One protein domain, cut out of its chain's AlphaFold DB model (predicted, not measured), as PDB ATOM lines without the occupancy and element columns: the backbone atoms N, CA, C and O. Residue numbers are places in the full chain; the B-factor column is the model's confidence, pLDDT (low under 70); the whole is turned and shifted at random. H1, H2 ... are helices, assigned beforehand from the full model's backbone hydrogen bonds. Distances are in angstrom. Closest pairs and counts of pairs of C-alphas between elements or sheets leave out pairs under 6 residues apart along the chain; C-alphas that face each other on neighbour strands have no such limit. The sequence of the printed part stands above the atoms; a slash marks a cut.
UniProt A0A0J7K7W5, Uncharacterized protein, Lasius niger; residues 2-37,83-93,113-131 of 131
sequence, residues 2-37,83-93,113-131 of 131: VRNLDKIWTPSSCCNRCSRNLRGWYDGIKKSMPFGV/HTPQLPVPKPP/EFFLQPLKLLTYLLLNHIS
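What this domain is: This is residues 2 to 37, 83 to 93 and 113 to 131 of the 131 residues of an uncharacterized protein of Lasius niger (UniProt A0A0J7K7W5). This domain has little regular structure: two helices, H1 and H2, touch at a steep tilt, with loops towards opposite ends, residues 2 to 15 at one and residues 83 to 93 at the other. The printed part has 66 residues, 26 of them in named elements, H1 then H2; the class is all helix, with no named strand. It is compact, with a radius of gyration of the C-alphas of 12.5 A and spans of 36 by 27 by 18 A.

Where its parts are: After residues 2 to 15, H1 takes residues 16 to 26, 15.3 A long, from C-alpha 16 at (169.555, 144.797, 166.687). H2 takes residues 113 to 127, 21.8 A, ending at C-alpha 127 at (192.313, 149.662, 172.003).

How they stand to each other: H2 touches H1 with residues 118 to 121 alone; the closest C-alphas, of Ser 19 and Pro 118, are 7.0 A apart. They run the same way at a steep tilt of 66 degrees. Every O i to N i+4 pair is within hydrogen-bond range in H1, and 7 of 11 in H2.

The domain as a whole: The C-alphas farthest apart, of Ile 8 and Pro 85, are 36.2 A apart. Residues 38 to 82 and 94 to 112 are not printed, with C-alpha gaps of 7.7 A and 18.7 A. pLDDT is under 70 at residues 2 to 4, 92 to 93 and 113 to 131.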
ATOM      1  N   VAL A   2     182.732 143.038 165.941       55.69
ATOM      2  CA  VAL A   2     183.109 142.568 164.609       55.69
ATOM      3  C   VAL A   2     184.243 143.445 164.063       55.69
ATOM      4  O   VAL A   2     184.022 144.610 163.755       55.69
ATOM      5  N   ARG A   3     185.470 142.911 164.042       57.31
ATOM      6  CA  ARG A   3     186.635 143.523 163.372       57.31
ATOM      7  C   ARG A   3     186.630 143.120 161.898       57.31
ATOM      8  O   ARG A   3     186.024 142.106 161.596       57.31
ATOM      9  N   ASN A   4     187.375 143.832 161.046       67.44
ATOM     10  CA  ASN A   4     187.661 143.432 159.658       67.44
ATOM     11  C   ASN A   4     186.441 143.471 158.723       67.44
ATOM     12  O   ASN A   4     186.210 142.553 157.947       67.44
ATOM     13  N   LEU A   5     185.642 144.541 158.805       70.19
ATOM     14  CA  LEU A   5     184.416 144.716 158.006       70.19
ATOM     15  C   LEU A   5     184.675 144.816 156.497       70.19
ATOM     16  O   LEU A   5     183.757 144.633 155.706       70.19
ATOM     17  N   ASP A   6     185.919 145.095 156.115       78.38
ATOM     18  CA  ASP A   6     186.428 145.038 154.747       78.38
ATOM     19  C   ASP A   6     186.668 143.597 154.257       78.38
ATOM     20  O   ASP A   6     186.935 143.379 153.076       78.38
ATOM     21  N   LYS A   7     186.592 142.600 155.145       76.69
ATOM     22  CA  LYS A   7     186.833 141.192 154.824       76.69
ATOM     23  C   LYS A   7     185.530 140.435 154.638       76.69
ATOM     24  O   LYS A   7     184.632 140.483 155.472       76.69
ATOM     25  N   ILE A   8     185.492 139.611 153.596       78.88
ATOM     26  CA  ILE A   8     184.332 138.785 153.227       78.88
ATOM     27  C   ILE A   8     183.927 137.755 154.294       78.88
ATOM     28  O   ILE A   8     182.773 137.345 154.343       78.88
ATOM     29  N   TRP A   9     184.861 137.324 155.151       76.31
ATOM     30  CA  TRP A   9     184.588 136.355 156.220       76.31
ATOM     31  C   TRP A   9     183.931 136.994 157.449       76.31
ATOM     32  O   TRP A   9     183.434 136.296 158.333       76.31
ATOM     33  N   THR A  10     183.935 138.321 157.516       76.00
ATOM     34  CA  THR A  10     183.412 139.085 158.635       76.00
ATOM     35  C   THR A  10     181.965 139.497 158.355       76.00
ATOM     36  O   THR A  10     181.678 140.025 157.282       76.00
ATOM     37  N   PRO A  11     181.029 139.330 159.308       74.19
ATOM     38  CA  PRO A  11     179.662 139.793 159.105       74.19
ATOM     39  C   PRO A  11     179.613 141.324 158.983       74.19
ATOM     40  O   PRO A  11     179.977 142.045 159.904       74.19
ATOM     41  N   SER A  12     179.098 141.833 157.864       73.62
ATOM     42  CA  SER A  12     178.982 143.278 157.596       73.62
ATOM     43  C   SER A  12     177.921 143.993 158.445       73.62
ATOM     44  O   SER A  12     177.810 145.216 158.416       73.62
ATOM     45  N   SER A  13     177.127 143.245 159.209       75.25
ATOM     46  CA  SER A  13     176.046 143.768 160.039       75.25
ATOM     47  C   SER A  13     176.074 143.160 161.439       75.25
ATOM     48  O   SER A  13     176.620 142.080 161.676       75.25
ATOM     49  N   CYS A  14     175.473 143.866 162.397       79.19
ATOM     50  CA  CYS A  14     175.311 143.384 163.765       79.19
ATOM     51  C   CYS A  14     173.829 143.256 164.134       79.19
ATOM     52  O   CYS A  14     172.962 143.926 163.576       79.19
ATOM     53  N   CYS A  15     173.526 142.383 165.097       82.81
ATOM     54  CA  CYS A  15     172.152 142.152 165.524       82.81
ATOM     55  C   CYS A  15     171.546 143.395 166.213       82.81
ATOM     56  O   CYS A  15     172.234 144.060 166.986       82.81
ATOM     57  N   ASN A  16     170.241 143.651 166.052       84.00
ATOM     58  CA  ASN A  16     169.555 144.797 166.687       84.00
ATOM     59  C   ASN A  16     169.738 144.866 168.211       84.00
ATOM     60  O   ASN A  16     169.828 145.936 168.809       84.00
ATOM     61  N   ARG A  17     169.799 143.711 168.878       84.19
ATOM     62  CA  ARG A  17     170.058 143.653 170.323       84.19
ATOM     63  C   ARG A  17     171.494 144.062 170.659       84.19
ATOM     64  O   ARG A  17     171.729 144.693 171.684       84.19
ATOM     65  N   CYS A  18     172.438 143.682 169.807       82.12
ATOM     66  CA  CYS A  18     173.857 143.965 169.935       82.12
ATOM     67  C   CYS A  18     174.101 145.472 169.781       82.12
ATOM     68  O   CYS A  18     174.717 146.075 170.658       82.12
ATOM     69  N   SER A  19     173.541 146.080 168.726       85.19
ATOM     70  CA  SER A  19     173.650 147.519 168.463       85.19
ATOM     71  C   SER A  19     173.025 148.356 169.579       85.19
ATOM     72  O   SER A  19     173.684 149.241 170.113       85.19
ATOM     73  N   ARG A  20     171.799 148.031 170.014       86.69
ATOM     74  CA  ARG A  20     171.111 148.753 171.099       86.69
ATOM     75  C   ARG A  20     171.835 148.666 172.439       86.69
ATOM     76  O   ARG A  20     171.882 149.650 173.168       86.69
ATOM     77  N   ASN A  21     172.380 147.498 172.788       85.75
ATOM     78  CA  ASN A  21     173.136 147.357 174.034       85.75
ATOM     79  C   ASN A  21     174.423 148.173 174.002       85.75
ATOM     80  O   ASN A  21     174.705 148.871 174.969       85.75
ATOM     81  N   LEU A  22     175.159 148.108 172.893       83.88
ATOM     82  CA  LEU A  22     176.378 148.881 172.726       83.88
ATOM     83  C   LEU A  22     176.096 150.383 172.771       83.88
ATOM     84  O   LEU A  22     176.769 151.101 173.498       83.88
ATOM     85  N   ARG A  23     175.082 150.839 172.028       86.06
ATOM     86  CA  ARG A  23     174.693 152.248 171.985       86.06
ATOM     87  C   ARG A  23     174.257 152.745 173.356       86.06
ATOM     88  O   ARG A  23     174.791 153.727 173.836       86.06
ATOM     89  N   GLY A  24     173.378 152.006 174.032       87.69
ATOM     90  CA  GLY A  24     172.949 152.366 175.379       87.69
ATOM     91  C   GLY A  24     174.098 152.380 176.388       87.69
ATOM     92  O   GLY A  24     174.078 153.195 177.298       87.69
ATOM     93  N   TRP A  25     175.094 151.500 176.254       87.00
ATOM     94  CA  TRP A  25     176.292 151.559 177.097       87.00
ATOM     95  C   TRP A  25     177.136 152.794 176.779       87.00
ATOM     96  O   TRP A  25     177.527 153.501 177.699       87.00
ATOM     97  N   TYR A  26     177.348 153.094 175.499       83.56
ATOM     98  CA  TYR A  26     178.103 154.268 175.070       83.56
ATOM     99  C   TYR A  26     177.459 155.592 175.486       83.56
ATOM    100  O   TYR A  26     178.147 156.463 176.005       83.56
ATOM    101  N   ASP A  27     176.138 155.703 175.353       84.31
ATOM    102  CA  ASP A  27     175.360 156.871 175.775       84.31
ATOM    103  C   ASP A  27     175.219 156.958 177.316       84.31
ATOM    104  O   ASP A  27     174.489 157.798 177.833       84.31
ATOM    105  N   GLY A  28     175.836 156.045 178.078       84.31
ATOM    106  CA  GLY A  28     175.769 156.009 179.544       84.31
ATOM    107  C   GLY A  28     174.430 155.534 180.126       84.31
ATOM    108  O   GLY A  28     174.300 155.396 181.342       84.31
ATOM    109  N   ILE A  29     173.441 155.215 179.286       87.38
ATOM    110  CA  ILE A  29     172.123 154.696 179.693       87.38
ATOM    111  C   ILE A  29     172.263 153.316 180.359       87.38
ATOM    112  O   ILE A  29     171.558 152.985 181.314       87.38
ATOM    113  N   LYS A  30     173.175 152.477 179.855       84.56
ATOM    114  CA  LYS A  30     173.482 151.158 180.415       84.56
ATOM    115  C   LYS A  30     174.788 151.208 181.189       84.56
ATOM    116  O   LYS A  30     175.840 151.508 180.642       84.56
ATOM    117  N   LYS A  31     174.717 150.771 182.446       82.19
ATOM    118  CA  LYS A  31     175.862 150.725 183.366       82.19
ATOM    119  C   LYS A  31     176.980 149.778 182.918       82.19
ATOM    120  O   LYS A  31     178.122 149.974 183.308       82.19
ATOM    121  N   SER A  32     176.661 148.739 182.144       82.94
ATOM    122  CA  SER A  32     177.642 147.746 181.705       82.94
ATOM    123  C   SER A  32     177.207 147.005 180.441       82.94
ATOM    124  O   SER A  32     176.017 146.842 180.155       82.94
ATOM    125  N   MET A  33     178.195 146.488 179.710       84.12
ATOM    126  CA  MET A  33     178.002 145.427 178.721       84.12
ATOM    127  C   MET A  33     177.884 144.061 179.423       84.12
ATOM    128  O   MET A  33     178.297 143.934 180.574       84.12
ATOM    129  N   PRO A  34     177.321 143.018 178.787       81.62
ATOM    130  CA  PRO A  34     177.167 141.698 179.414       81.62
ATOM    131  C   PRO A  34     178.470 140.877 179.489       81.62
ATOM    132  O   PRO A  34     178.448 139.758 179.989       81.62
ATOM    133  N   PHE A  35     179.577 141.403 178.969       83.56
ATOM    134  CA  PHE A  35     180.884 140.754 178.919       83.56
ATOM    135  C   PHE A  35     181.979 141.749 179.315       83.56
ATOM    136  O   PHE A  35     181.836 142.945 179.037       83.56
ATOM    137  N   GLY A  36     183.048 141.250 179.936       83.88
ATOM    138  CA  GLY A  36     184.290 141.998 180.160       83.88
ATOM    139  C   GLY A  36     185.164 141.976 178.907       83.88
ATOM    140  O   GLY A  36     185.679 143.007 178.488       83.88
ATOM    141  N   VAL A  37     185.216 140.823 178.229       82.75
ATOM    142  CA  VAL A  37     185.874 140.663 176.924       82.75
ATOM    143  C   VAL A  37     184.821 140.291 175.880       82.75
ATOM    144  O   VAL A  37     184.110 139.296 176.051       82.75
ATOM    145  N   HIS A  83     182.428 139.403 183.283       86.69
ATOM    146  CA  HIS A  83     183.165 140.300 184.171       86.69
ATOM    147  C   HIS A  83     183.817 139.503 185.294       86.69
ATOM    148  O   HIS A  83     183.173 138.673 185.937       86.69
ATOM    149  N   THR A  84     185.081 139.799 185.552       85.31
ATOM    150  CA  THR A  84     185.836 139.299 186.703       85.31
ATOM    151  C   THR A  84     186.527 140.494 187.361       85.31
ATOM    152  O   THR A  84     186.617 141.555 186.746       85.31
ATOM    153  N   PRO A  85     187.054 140.380 188.591       83.44
ATOM    154  CA  PRO A  85     187.836 141.468 189.186       83.44
ATOM    155  C   PRO A  85     189.028 141.920 188.319       83.44
ATOM    156  O   PRO A  85     189.447 143.068 188.402       83.44
ATOM    157  N   GLN A  86     189.548 141.022 187.475       84.25
ATOM    158  CA  GLN A  86     190.642 141.272 186.530       84.25
ATOM    159  C   GLN A  86     190.146 141.847 185.190       84.25
ATOM    160  O   GLN A  86     190.921 142.442 184.450       84.25
ATOM    161  N   LEU A  87     188.851 141.698 184.892       80.62
ATOM    162  CA  LEU A  87     188.162 142.217 183.710       80.62
ATOM    163  C   LEU A  87     187.034 143.158 184.158       80.62
ATOM    164  O   LEU A  87     185.857 142.778 184.107       80.62
ATOM    165  N   PRO A  88     187.376 144.361 184.663       74.31
ATOM    166  CA  PRO A  88     186.385 145.300 185.155       74.31
ATOM    167  C   PRO A  88     185.491 145.789 184.016       74.31
ATOM    168  O   PRO A  88     185.885 145.818 182.849       74.31
ATOM    169  N   VAL A  89     184.281 146.223 184.375       72.06
ATOM    170  CA  VAL A  89     183.334 146.805 183.423       72.06
ATOM    171  C   VAL A  89     184.009 147.975 182.696       72.06
ATOM    172  O   VAL A  89     184.437 148.925 183.362       72.06
ATOM    173  N   PRO A  90     184.066 147.956 181.353       70.06
ATOM    174  CA  PRO A  90     184.595 149.081 180.603       70.06
ATOM    175  C   PRO A  90     183.777 150.334 180.917       70.06
ATOM    176  O   PRO A  90     182.540 150.312 180.855       70.06
ATOM    177  N   LYS A  91     184.452 151.434 181.262       70.75
ATOM    178  CA  LYS A  91     183.786 152.732 181.409       70.75
ATOM    179  C   LYS A  91     183.442 153.261 180.015       70.75
ATOM    180  O   LYS A  91     184.304 153.194 179.131       70.75
ATOM    181  N   PRO A  92     182.215 153.760 179.794       68.50
ATOM    182  CA  PRO A  92     181.918 154.446 178.548       68.50
ATOM    183  C   PRO A  92     182.859 155.654 178.388       68.50
ATOM    184  O   PRO A  92     183.282 156.225 179.399       68.50
ATOM    185  N   PRO A  93     183.229 156.028 177.150       66.75
ATOM    186  CA  PRO A  93     184.013 157.231 176.887       66.75
ATOM    187  C   PRO A  93     183.384 158.441 177.573       66.75
ATOM    188  O   PRO A  93     182.188 158.691 177.438       66.75
ATOM    189  N   GLU A 113     176.018 158.112 158.480       38.62
ATOM    190  CA  GLU A 113     176.536 158.452 159.815       38.62
ATOM    191  C   GLU A 113     176.016 157.488 160.900       38.62
ATOM    192  O   GLU A 113     176.736 157.107 161.830       38.62
ATOM    193  N   PHE A 114     174.782 157.005 160.730       40.28
ATOM    194  CA  PHE A 114     174.114 156.083 161.649       40.28
ATOM    195  C   PHE A 114     174.822 154.721 161.759       40.28
ATOM    196  O   PHE A 114     174.846 154.110 162.832       40.28
ATOM    197  N   PHE A 115     175.445 154.249 160.673       40.75
ATOM    198  CA  PHE A 115     176.194 152.987 160.652       40.75
ATOM    199  C   PHE A 115     177.642 153.138 161.125       40.75
ATOM    200  O   PHE A 115     178.211 152.178 161.646       40.75
ATOM    201  N   LEU A 116     178.228 154.333 161.005       43.22
ATOM    202  CA  LEU A 116     179.614 154.605 161.398       43.22
ATOM    203  C   LEU A 116     179.778 154.853 162.900       43.22
ATOM    204  O   LEU A 116     180.844 154.560 163.447       43.22
ATOM    205  N   GLN A 117     178.740 155.346 163.584       54.94
ATOM    206  CA  GLN A 117     178.777 155.540 165.035       54.94
ATOM    207  C   GLN A 117     179.101 154.230 165.769       54.94
ATOM    208  O   GLN A 117     180.136 154.208 166.427       54.94
ATOM    209  N   PRO A 118     178.364 153.109 165.592       52.88
ATOM    210  CA  PRO A 118     178.718 151.820 166.184       52.88
ATOM    211  C   PRO A 118     180.179 151.435 165.955       52.88
ATOM    212  O   PRO A 118     180.825 151.010 166.905       52.88
ATOM    213  N   LEU A 119     180.703 151.633 164.737       53.75
ATOM    214  CA  LEU A 119     182.063 151.253 164.332       53.75
ATOM    215  C   LEU A 119     183.156 152.013 165.080       53.75
ATOM    216  O   LEU A 119     184.127 151.391 165.511       53.75
ATOM    217  N   LYS A 120     182.968 153.316 165.315       55.03
ATOM    218  CA  LYS A 120     183.872 154.127 166.149       55.03
ATOM    219  C   LYS A 120     183.868 153.681 167.616       55.03
ATOM    220  O   LYS A 120     184.894 153.731 168.289       55.03
ATOM    221  N   LEU A 121     182.732 153.184 168.108       55.81
ATOM    222  CA  LEU A 121     182.627 152.620 169.462       55.81
ATOM    223  C   LEU A 121     183.301 151.258 169.557       55.81
ATOM    224  O   LEU A 121     183.798 150.880 170.621       55.81
ATOM    225  N   LEU A 122     183.316 150.520 168.440       57.06
ATOM    226  CA  LEU A 122     183.913 149.195 168.394       57.06
ATOM    227  C   LEU A 122     185.432 149.258 168.536       57.06
ATOM    228  O   LEU A 122     186.019 148.455 169.258       57.06
ATOM    229  N   THR A 123     186.073 150.215 167.867       54.62
ATOM    230  CA  THR A 123     187.522 150.419 167.951       54.62
ATOM    231  C   THR A 123     187.961 150.864 169.348       54.62
ATOM    232  O   THR A 123     188.949 150.337 169.855       54.62
ATOM    233  N   TYR A 124     187.201 151.736 170.022       53.69
ATOM    234  CA  TYR A 124     187.528 152.219 171.373       53.69
ATOM    235  C   TYR A 124     187.624 151.098 172.425       53.69
ATOM    236  O   TYR A 124     188.588 151.036 173.187       53.69
ATOM    237  N   LEU A 125     186.654 150.177 172.465       56.69
ATOM    238  CA  LEU A 125     186.644 149.073 173.441       56.69
ATOM    239  C   LEU A 125     187.816 148.099 173.269       56.69
ATOM    240  O   LEU A 125     188.177 147.378 174.193       56.69
ATOM    241  N   LEU A 126     188.399 148.066 172.075       53.53
ATOM    242  CA  LEU A 126     189.431 147.118 171.694       53.53
ATOM    243  C   LEU A 126     190.851 147.676 171.852       53.53
ATOM    244  O   LEU A 126     191.770 146.892 172.074       53.53
ATOM    245  N   LEU A 127     191.029 148.995 171.756       55.81
ATOM    246  CA  LEU A 127     192.313 149.662 172.003       55.81
ATOM    247  C   LEU A 127     192.655 149.727 173.498       55.81
ATOM    248  O   LEU A 127     193.823 149.680 173.857       55.81
ATOM    249  N   ASN A 128     191.646 149.766 174.371       50.41
ATOM    250  CA  ASN A 128     191.833 149.914 175.820       50.41
ATOM    251  C   ASN A 128     191.957 148.584 176.598       50.41
ATOM    252  O   ASN A 128     192.103 148.609 177.814       50.41
ATOM    253  N   HIS A 129     191.881 147.430 175.922       50.69
ATOM    254  CA  HIS A 129     191.972 146.092 176.541       50.69
ATOM    255  C   HIS A 129     193.082 145.208 175.941       50.69
ATOM    256  O   HIS A 129     193.138 144.015 176.231       50.69
ATOM    257  N   ILE A 130     193.960 145.774 175.105       39.88
ATOM    258  CA  ILE A 130     195.183 145.112 174.636       39.88
ATOM    259  C   ILE A 130     196.374 145.956 175.113       39.88
ATOM    260  O   ILE A 130     196.751 146.937 174.476       39.88
ATOM    261  N   SER A 131     196.935 145.582 176.261       37.62
ATOM    262  CA  SER A 131     198.317 145.845 176.684       37.62
ATOM    263  C   SER A 131     198.841 144.595 177.366       37.62
ATOM    264  O   SER A 131     198.038 143.969 178.096       37.62
TER     265      SER A 131